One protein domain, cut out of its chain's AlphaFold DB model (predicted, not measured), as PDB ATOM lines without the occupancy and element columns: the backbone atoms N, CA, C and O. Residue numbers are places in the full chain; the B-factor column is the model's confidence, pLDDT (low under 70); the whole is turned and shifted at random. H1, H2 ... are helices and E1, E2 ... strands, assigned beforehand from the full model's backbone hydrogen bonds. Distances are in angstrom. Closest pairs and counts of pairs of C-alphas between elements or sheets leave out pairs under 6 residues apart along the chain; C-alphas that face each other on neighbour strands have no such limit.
ATOM      1  N   SER A  26     133.807 159.769 186.162       95.56
ATOM      2  CA  SER A  26     134.396 159.655 187.502       95.56
ATOM      3  C   SER A  26     134.699 158.210 187.908       95.56
ATOM      4  O   SER A  26     135.689 157.964 188.591       95.56
ATOM      5  N   LEU A  27     133.882 157.244 187.471       92.75
ATOM      6  CA  LEU A  27     134.125 155.829 187.741       92.75
ATOM      7  C   LEU A  27     135.325 155.326 186.938       92.75
ATOM      8  O   LEU A  27     136.194 154.667 187.503       92.75
ATOM      9  N   VAL A  28     135.399 155.678 185.651       93.12
ATOM     10  CA  VAL A  28     136.528 155.321 184.777       93.12
ATOM     11  C   VAL A  28     137.825 155.913 185.323       93.12
ATOM     12  O   VAL A  28     138.820 155.207 185.448       93.12
ATOM     13  N   ASP A  29     137.806 157.184 185.714       94.44
ATOM     14  CA  ASP A  29     138.981 157.873 186.242       94.44
ATOM     15  C   ASP A  29     139.422 157.294 187.594       94.44
ATOM     16  O   ASP A  29     140.621 157.170 187.839       94.44
ATOM     17  N   SER A  30     138.477 156.850 188.434       94.88
ATOM     18  CA  SER A  30     138.780 156.249 189.744       94.88
ATOM     19  C   SER A  30     139.535 154.918 189.668       94.88
ATOM     20  O   SER A  30     140.155 154.507 190.649       94.88
ATOM     21  N   VAL A  31     139.480 154.236 188.519       93.50
ATOM     22  CA  VAL A  31     140.131 152.934 188.306       93.50
ATOM     23  C   VAL A  31     141.335 153.009 187.371       93.50
ATOM     24  O   VAL A  31     141.945 151.978 187.096       93.50
ATOM     25  N   ARG A  32     141.704 154.199 186.880       91.94
ATOM     26  CA  ARG A  32     142.906 154.367 186.055       91.94
ATOM     27  C   ARG A  32     144.165 154.072 186.867       91.94
ATOM     28  O   ARG A  32     144.287 154.444 188.031       91.94
ATOM     29  N   VAL A  33     145.129 153.446 186.206       93.06
ATOM     30  CA  VAL A  33     146.481 153.207 186.725       93.06
ATOM     31  C   VAL A  33     147.487 153.877 185.797       93.06
ATOM     32  O   VAL A  33     147.259 153.945 184.591       93.06
ATOM     33  N   ARG A  44     150.959 139.016 192.004       95.81
ATOM     34  CA  ARG A  44     149.519 139.273 191.884       95.81
ATOM     35  C   ARG A  44     148.685 138.358 192.766       95.81
ATOM     36  O   ARG A  44     147.630 138.793 193.217       95.81
ATOM     37  N   LEU A  45     149.145 137.137 193.024       97.25
ATOM     38  CA  LEU A  45     148.469 136.203 193.915       97.25
ATOM     39  C   LEU A  45     148.957 136.398 195.350       97.25
ATOM     40  O   LEU A  45     150.146 136.568 195.598       97.25
ATOM     41  N   CYS A  46     148.027 136.355 196.298       96.56
ATOM     42  CA  CYS A  46     148.327 136.359 197.732       96.56
ATOM     43  C   CYS A  46     147.472 135.337 198.480       96.56
ATOM     44  O   CYS A  46     147.083 135.564 199.625       96.56
ATOM     45  N   PHE A  47     147.145 134.234 197.806       95.75
ATOM     46  CA  PHE A  47     146.362 133.166 198.400       95.75
ATOM     47  C   PHE A  47     146.997 132.700 199.709       95.75
ATOM     48  O   PHE A  47     148.189 132.395 199.764       95.75
ATOM     49  N   GLN A  48     146.161 132.616 200.733       93.81
ATOM     50  CA  GLN A  48     146.421 131.897 201.965       93.81
ATOM     51  C   GLN A  48     145.191 131.033 202.246       93.81
ATOM     52  O   GLN A  48     144.074 131.465 201.930       93.81
ATOM     53  N   PRO A  49     145.360 129.827 202.813       92.12
ATOM     54  CA  PRO A  49     144.227 129.025 203.242       92.12
ATOM     55  C   PRO A  49     143.286 129.834 204.152       92.12
ATOM     56  O   PRO A  49     143.766 130.628 204.966       92.12
ATOM     57  N   PRO A  50     141.958 129.661 204.029       94.31
ATOM     58  CA  PRO A  50     141.009 130.357 204.888       94.31
ATOM     59  C   PRO A  50     141.261 130.037 206.362       94.31
ATOM     60  O   PRO A  50     141.434 128.878 206.730       94.31
ATOM     61  N   GLU A  51     141.174 131.054 207.221       94.81
ATOM     62  CA  GLU A  51     141.309 130.900 208.680       94.81
ATOM     63  C   GLU A  51     140.268 129.955 209.285       94.81
ATOM     64  O   GLU A  51     140.454 129.394 210.363       94.81
ATOM     65  N   THR A  52     139.106 129.848 208.643       96.31
ATOM     66  CA  THR A  52     137.997 129.042 209.135       96.31
ATOM     67  C   THR A  52     137.277 128.404 207.965       96.31
ATOM     68  O   THR A  52     136.910 129.082 207.000       96.31
ATOM     69  N   VAL A  53     137.054 127.104 208.094       97.00
ATOM     70  CA  VAL A  53     136.294 126.271 207.171       97.00
ATOM     71  C   VAL A  53     135.150 125.658 207.964       97.00
ATOM     72  O   VAL A  53     135.385 125.094 209.025       97.00
ATOM     73  N   TYR A  54     133.933 125.791 207.448       97.12
ATOM     74  CA  TYR A  54     132.739 125.130 207.958       97.12
ATOM     75  C   TYR A  54     132.494 123.875 207.131       97.12
ATOM     76  O   TYR A  54     132.503 123.917 205.897       97.12
ATOM     77  N   THR A  55     132.262 122.759 207.797       97.38
ATOM     78  CA  THR A  55     132.014 121.459 207.180       97.38
ATOM     79  C   THR A  55     130.521 121.189 207.041       97.38
ATOM     80  O   THR A  55     129.697 121.709 207.792       97.38
ATOM     81  N   MET A  56     130.161 120.317 206.100       98.06
ATOM     82  CA  MET A  56     128.785 119.837 205.941       98.06
ATOM     83  C   MET A  56     128.274 119.161 207.218       98.06
ATOM     84  O   MET A  56     127.107 119.303 207.570       98.06
ATOM     85  N   LYS A  57     129.161 118.479 207.950       97.56
ATOM     86  CA  LYS A  57     128.841 117.844 209.230       97.56
ATOM     87  C   LYS A  57     128.456 118.859 210.304       97.56
ATOM     88  O   LYS A  57     127.451 118.667 210.979       97.56
ATOM     89  N   GLU A  58     129.214 119.945 210.437       97.50
ATOM     90  CA  GLU A  58     128.937 121.005 211.419       97.50
ATOM     91  C   GLU A  58     127.586 121.690 211.189       97.50
ATOM     92  O   GLU A  58     126.967 122.145 212.145       97.50
ATOM     93  N   ILE A  59     127.103 121.724 209.943       96.81
ATOM     94  CA  ILE A  59     125.780 122.270 209.603       96.81
ATOM     95  C   ILE A  59     124.679 121.201 209.502       96.81
ATOM     96  O   ILE A  59     123.572 121.507 209.067       96.81
ATOM     97  N   GLY A  60     124.961 119.951 209.885       97.38
ATOM     98  CA  GLY A  60     123.978 118.860 209.891       97.38
ATOM     99  C   GLY A  60     123.596 118.320 208.507       97.38
ATOM    100  O   GLY A  60     122.569 117.662 208.372       97.38
ATOM    101  N   LEU A  61     124.408 118.579 207.481       97.31
ATOM    102  CA  LEU A  61     124.204 118.145 206.094       97.31
ATOM    103  C   LEU A  61     125.254 117.116 205.641       97.31
ATOM    104  O   LEU A  61     125.580 117.028 204.457       97.31
ATOM    105  N   GLU A  62     125.811 116.328 206.563       97.19
ATOM    106  CA  GLU A  62     126.737 115.242 206.216       97.19
ATOM    107  C   GLU A  62     126.109 114.307 205.160       97.19
ATOM    108  O   GLU A  62     124.910 114.023 205.188       97.19
ATOM    109  N   GLY A  63     126.901 113.897 204.164       94.56
ATOM    110  CA  GLY A  63     126.438 113.071 203.041       94.56
ATOM    111  C   GLY A  63     125.616 113.795 201.965       94.56
ATOM    112  O   GLY A  63     125.314 113.192 200.938       94.56
ATOM    113  N   HIS A  64     125.276 115.077 202.146       94.44
ATOM    114  CA  HIS A  64     124.630 115.873 201.104       94.44
ATOM    115  C   HIS A  64     125.688 116.524 200.198       94.44
ATOM    116  O   HIS A  64     126.602 117.194 200.672       94.44
ATOM    117  N   GLY A  65     125.543 116.378 198.877       89.06
ATOM    118  CA  GLY A  65     126.464 116.964 197.895       89.06
ATOM    119  C   GLY A  65     127.760 116.165 197.694       89.06
ATOM    120  O   GLY A  65     127.822 114.978 197.993       89.06
ATOM    121  N   ILE A  66     128.783 116.816 197.124       93.56
ATOM    122  CA  ILE A  66     130.054 116.179 196.711       93.56
ATOM    123  C   ILE A  66     131.285 116.630 197.518       93.56
ATOM    124  O   ILE A  66     132.374 116.102 197.315       93.56
ATOM    125  N   SER A  67     131.142 117.620 198.403       94.75
ATOM    126  CA  SER A  67     132.234 118.222 199.181       94.75
ATOM    127  C   SER A  67     131.942 118.101 200.672       94.75
ATOM    128  O   SER A  67     130.812 118.321 201.097       94.75
ATOM    129  N   SER A  68     132.963 117.807 201.479       95.94
ATOM    130  CA  SER A  68     132.864 117.853 202.944       95.94
ATOM    131  C   SER A  68     132.893 119.283 203.495       95.94
ATOM    132  O   SER A  68     132.456 119.513 204.622       95.94
ATOM    133  N   ILE A  69     133.381 120.246 202.708       95.81
ATOM    134  CA  ILE A  69     133.393 121.675 203.032       95.81
ATOM    135  C   ILE A  69     132.064 122.291 202.601       95.81
ATOM    136  O   ILE A  69     131.703 122.213 201.425       95.81
ATOM    137  N   ALA A  70     131.387 122.931 203.550       96.25
ATOM    138  CA  ALA A  70     130.177 123.708 203.324       96.25
ATOM    139  C   ALA A  70     130.493 125.157 202.934       96.25
ATOM    140  O   ALA A  70     129.914 125.691 201.991       96.25
ATOM    141  N   ALA A  71     131.408 125.804 203.663       95.81
ATOM    142  CA  ALA A  71     131.781 127.199 203.446       95.81
ATOM    143  C   ALA A  71     133.152 127.512 204.061       95.81
ATOM    144  O   ALA A  71     133.694 126.732 204.838       95.81
ATOM    145  N   SER A  72     133.698 128.689 203.771       96.56
ATOM    146  CA  SER A  72     134.861 129.233 204.475       96.56
ATOM    147  C   SER A  72     134.664 130.716 204.760       96.56
ATOM    148  O   SER A  72     133.865 131.385 204.099       96.56
ATOM    149  N   LYS A  73     135.430 131.264 205.706       95.75
ATOM    150  CA  LYS A  73     135.585 132.722 205.784       95.75
ATOM    151  C   LYS A  73     136.166 133.262 204.465       95.75
ATOM    152  O   LYS A  73     136.918 132.536 203.808       95.75
ATOM    153  N   PRO A  74     135.840 134.505 204.063       94.69
ATOM    154  CA  PRO A  74     136.445 135.128 202.891       94.69
ATOM    155  C   PRO A  74     137.962 135.256 203.047       94.69
ATOM    156  O   PRO A  74     138.450 135.602 204.120       94.69
ATOM    157  N   PHE A  75     138.695 135.032 201.962       94.44
ATOM    158  CA  PHE A  75     140.140 135.232 201.886       94.44
ATOM    159  C   PHE A  75     140.496 135.844 200.524       94.44
ATOM    160  O   PHE A  75     139.809 135.585 199.530       94.44
ATOM    161  N   PRO A  76     141.542 136.681 200.443       95.19
ATOM    162  CA  PRO A  76     141.950 137.276 199.184       95.19
ATOM    163  C   PRO A  76     142.716 136.263 198.327       95.19
ATOM    164  O   PRO A  76     143.677 135.640 198.774       95.19
ATOM    165  N   LEU A  77     142.325 136.134 197.059       95.88
ATOM    166  CA  LEU A  77     143.122 135.419 196.056       95.88
ATOM    167  C   LEU A  77     144.197 136.331 195.438       95.88
ATOM    168  O   LEU A  77     145.301 135.882 195.131       95.88
ATOM    169  N   PHE A  78     143.872 137.616 195.284       97.38
ATOM    170  CA  PHE A  78     144.697 138.621 194.620       97.38
ATOM    171  C   PHE A  78     145.123 139.734 195.575       97.38
ATOM    172  O   PHE A  78     144.351 140.144 196.445       97.38
ATOM    173  N   THR A  79     146.318 140.283 195.355       96.94
ATOM    174  CA  THR A  79     146.781 141.480 196.065       96.94
ATOM    175  C   THR A  79     145.915 142.693 195.713       96.94
ATOM    176  O   THR A  79     145.322 142.768 194.633       96.94
ATOM    177  N   ALA A  80     145.866 143.697 196.592       95.94
ATOM    178  CA  ALA A  80     145.127 144.934 196.320       95.94
ATOM    179  C   ALA A  80     145.600 145.623 195.023       95.94
ATOM    180  O   ALA A  80     144.783 146.102 194.236       95.94
ATOM    181  N   GLU A  81     146.909 145.604 194.752       95.00
ATOM    182  CA  GLU A  81     147.484 146.140 193.513       95.00
ATOM    183  C   GLU A  81     147.079 145.331 192.275       95.00
ATOM    184  O   GLU A  81     146.847 145.902 191.212       95.00
ATOM    185  N   ALA A  82     146.945 144.007 192.391       96.25
ATOM    186  CA  ALA A  82     146.388 143.189 191.315       96.25
ATOM    187  C   ALA A  82     144.925 143.550 191.029       96.25
ATOM    188  O   ALA A  82     144.560 143.718 189.869       96.25
ATOM    189  N   ILE A  83     144.106 143.752 192.065       96.12
ATOM    190  CA  ILE A  83     142.711 144.186 191.896       96.12
ATOM    191  C   ILE A  83     142.626 145.547 191.191       96.12
ATOM    192  O   ILE A  83     141.755 145.731 190.341       96.12
ATOM    193  N   LYS A  84     143.528 146.492 191.492       95.69
ATOM    194  CA  LYS A  84     143.594 147.782 190.780       95.69
ATOM    195  C   LYS A  84     143.882 147.594 189.289       95.69
ATOM    196  O   LYS A  84     143.169 148.169 188.473       95.69
ATOM    197  N   GLN A  85     144.860 146.757 188.936       96.62
ATOM    198  CA  GLN A  85     145.175 146.447 187.534       96.62
ATOM    199  C   GLN A  85     143.994 145.774 186.817       96.62
ATOM    200  O   GLN A  85     143.602 146.227 185.746       96.62
ATOM    201  N   ILE A  86     143.356 144.777 187.443       95.38
ATOM    202  CA  ILE A  86     142.176 144.091 186.883       95.38
ATOM    203  C   ILE A  86     141.044 145.094 186.618       95.38
ATOM    204  O   ILE A  86     140.433 145.082 185.552       95.38
ATOM    205  N   ARG A  87     140.768 146.002 187.561       95.50
ATOM    206  CA  ARG A  87     139.749 147.047 187.372       95.50
ATOM    207  C   ARG A  87     140.122 148.000 186.237       95.50
ATOM    208  O   ARG A  87     139.267 148.300 185.410       95.50
ATOM    209  N   ALA A  88     141.376 148.437 186.159       95.62
ATOM    210  CA  ALA A  88     141.842 149.296 185.073       95.62
ATOM    211  C   ALA A  88     141.701 148.632 183.694       95.62
ATOM    212  O   ALA A  88     141.396 149.300 182.707       95.62
ATOM    213  N   GLU A  89     141.909 147.317 183.618       94.56
ATOM    214  CA  GLU A  89     141.739 146.537 182.395       94.56
ATOM    215  C   GLU A  89     140.264 146.418 181.994       94.56
ATOM    216  O   GLU A  89     139.920 146.715 180.847       94.56
ATOM    217  N   VAL A  90     139.381 146.089 182.945       94.25
ATOM    218  CA  VAL A  90     137.924 145.999 182.728       94.25
ATOM    219  C   VAL A  90     137.340 147.313 182.200       94.25
ATOM    220  O   VAL A  90     136.445 147.291 181.362       94.25
ATOM    221  N   PHE A  91     137.853 148.455 182.658       94.25
ATOM    222  CA  PHE A  91     137.417 149.785 182.212       94.25
ATOM    223  C   PHE A  91     138.297 150.382 181.106       94.25
ATOM    224  O   PHE A  91     138.207 151.577 180.818       94.25
ATOM    225  N   SER A  92     139.163 149.583 180.482       93.00
ATOM    226  CA  SER A  92     139.958 150.061 179.358       93.00
ATOM    227  C   SER A  92     139.091 150.292 178.122       93.00
ATOM    228  O   SER A  92     138.114 149.583 177.899       93.00
ATOM    229  N   GLU A  93     139.479 151.268 177.300       92.81
ATOM    230  CA  GLU A  93     138.746 151.635 176.085       92.81
ATOM    231  C   GLU A  93     138.352 150.434 175.202       92.81
ATOM    232  O   GLU A  93     137.161 150.298 174.933       92.81
ATOM    233  N   PRO A  94     139.259 149.512 174.808       93.44
ATOM    234  CA  PRO A  94     138.860 148.374 173.974       93.44
ATOM    235  C   PRO A  94     137.817 147.478 174.656       93.44
ATOM    236  O   PRO A  94     136.876 147.022 174.015       93.44
ATOM    237  N   VAL A  95     137.915 147.274 175.975       93.75
ATOM    238  CA  VAL A  95     136.937 146.462 176.714       93.75
ATOM    239  C   VAL A  95     135.580 147.161 176.787       93.75
ATOM    240  O   VAL A  95     134.550 146.512 176.617       93.75
ATOM    241  N   LEU A  96     135.544 148.476 177.004       92.69
ATOM    242  CA  LEU A  96     134.283 149.217 177.011       92.69
ATOM    243  C   LEU A  96     133.644 149.275 175.615       92.69
ATOM    244  O   LEU A  96     132.425 149.170 175.502       92.69
ATOM    245  N   GLN A  97     134.437 149.370 174.550       91.75
ATOM    246  CA  GLN A  97     133.919 149.346 173.180       91.75
ATOM    247  C   GLN A  97     133.349 147.971 172.806       91.75
ATOM    248  O   GLN A  97     132.224 147.868 172.306       91.75
ATOM    249  N   ASP A  98     134.087 146.900 173.099       92.00
ATOM    250  CA  ASP A  98     133.757 145.578 172.571       92.00
ATOM    251  C   ASP A  98     132.895 144.748 173.520       92.00
ATOM    252  O   ASP A  98     132.004 144.032 173.057       92.00
ATOM    253  N   CYS A  99     133.055 144.909 174.833       93.88
ATOM    254  CA  CYS A  99     132.453 144.043 175.850       93.88
ATOM    255  C   CYS A  99     131.342 144.715 176.676       93.88
ATOM    256  O   CYS A  99     130.824 144.100 177.613       93.88
ATOM    257  N   GLN A 100     130.957 145.960 176.375       93.88
ATOM    258  CA  GLN A 100     129.886 146.649 177.098       93.88
ATOM    259  C   GLN A 100     128.510 146.389 176.467       93.88
ATOM    260  O   GLN A 100     128.292 146.593 175.266       93.88
ATOM    261  N   TYR A 101     127.559 145.969 177.303       92.44
ATOM    262  CA  TYR A 101     126.202 145.593 176.908       92.44
ATOM    263  C   TYR A 101     125.153 146.066 177.917       92.44
ATOM    264  O   TYR A 101     125.452 146.417 179.060       92.44
ATOM    265  N   THR A 102     123.894 146.046 177.495       92.69
ATOM    266  CA  THR A 102     122.727 146.391 178.308       92.69
ATOM    267  C   THR A 102     121.620 145.352 178.152       92.69
ATOM    268  O   THR A 102     121.592 144.584 177.189       92.69
ATOM    269  N   SER A 103     120.701 145.321 179.112       90.25
ATOM    270  CA  SER A 103     119.472 144.538 179.046       90.25
ATOM    271  C   SER A 103     118.317 145.318 179.671       90.25
ATOM    272  O   SER A 103     118.533 146.317 180.357       90.25
ATOM    273  N   SER A 104     117.088 144.830 179.508       88.62
ATOM    274  CA  SER A 104     115.918 145.395 180.194       88.62
ATOM    275  C   SER A 104     116.029 145.362 181.726       88.62
ATOM    276  O   SER A 104     115.284 146.064 182.401       88.62
ATOM    277  N   PHE A 105     116.934 144.543 182.275       86.94
ATOM    278  CA  PHE A 105     117.149 144.387 183.714       86.94
ATOM    279  C   PHE A 105     118.385 145.151 184.221       86.94
ATOM    280  O   PHE A 105     118.404 145.641 185.345       86.94
ATOM    281  N   THR A 106     119.419 145.296 183.390       87.88
ATOM    282  CA  THR A 106     120.714 145.884 183.766       87.88
ATOM    283  C   THR A 106     121.152 146.922 182.744       87.88
ATOM    284  O   THR A 106     121.476 146.581 181.604       87.88
ATOM    285  N   LYS A 107     121.240 148.188 183.162       88.19
ATOM    286  CA  LYS A 107     121.560 149.298 182.251       88.19
ATOM    287  C   LYS A 107     122.979 149.236 181.679       88.19
ATOM    288  O   LYS A 107     123.174 149.689 180.556       88.19
ATOM    289  N   ASN A 108     123.934 148.672 182.420       90.75
ATOM    290  CA  ASN A 108     125.328 148.527 182.005       90.75
ATOM    291  C   ASN A 108     125.916 147.219 182.542       90.75
ATOM    292  O   ASN A 108     125.803 146.932 183.731       90.75
ATOM    293  N   MET A 109     126.559 146.453 181.666       91.81
ATOM    294  CA  MET A 109     127.317 145.246 181.985       91.81
ATOM    295  C   MET A 109     128.578 145.216 181.133       91.81
ATOM    296  O   MET A 109     128.510 145.524 179.945       91.81
ATOM    297  N   ILE A 110     129.694 144.786 181.713       92.94
ATOM    298  CA  ILE A 110     130.920 144.476 180.975       92.94
ATOM    299  C   ILE A 110     131.071 142.957 181.006       92.94
ATOM    300  O   ILE A 110     131.179 142.371 182.083       92.94
ATOM    301  N   ARG A 111     130.997 142.305 179.844       90.19
ATOM    302  CA  ARG A 111     131.087 140.845 179.724       90.19
ATOM    303  C   ARG A 111     131.635 140.435 178.364       90.19
ATOM    304  O   ARG A 111     131.298 141.039 177.353       90.19
TER     305      ARG A 111
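What this domain is: This is residues 26 to 33 and 44 to 111 of the 116 residues of an uncharacterized protein of Penicillium subrubescens (UniProt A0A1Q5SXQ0). With little regular structure, the printed part is stretched out and open: the hairpin E1-E2 at one end, the short helices H1, H2 and H3 towards the other, and residues 100 to 111 looping out after H3 and folding back. The 76 printed residues run H1, E1, E2, H2, H3, with an antiparallel sheet E1 - E2; the class is mixed, with 30 residues in named elements. The whole is extended, radius of gyration of the C-alphas 18.7 A, spans 48 by 34 by 19 A.

Where its parts are: H1 is residues 26 to 30, from C-alpha 26 at (134.396, 159.655, 187.502). E1 is residues 53 to 55 and E2 69 to 72. H2, residues 80 to 90, measures 15.4 A; H3, residues 93 to 99, 9.9 A, ending at C-alpha 99 (132.453, 144.043, 175.850).

How they stand to each other: H1 and H2 are near each other, with 7 pairs of C-alphas within 10 A. In the hairpin E1-E2, N 54 and O 71 are 2.8 A apart. H2 and H3 are close but not clearly touching, their closest C-alphas, Glu 89 and Val 95, 7.4 A apart; they are only just about perpendicular, at 70.3 degrees. Every O i to N i+4 pair in H1, H2 and H3 is within hydrogen-bond range.

The domain as a whole: Residues 34 to 43 are cut out, C-alphas 33 and 44 being 15.2 A apart. E1 to E2 is a long link. No printed residue is under 70.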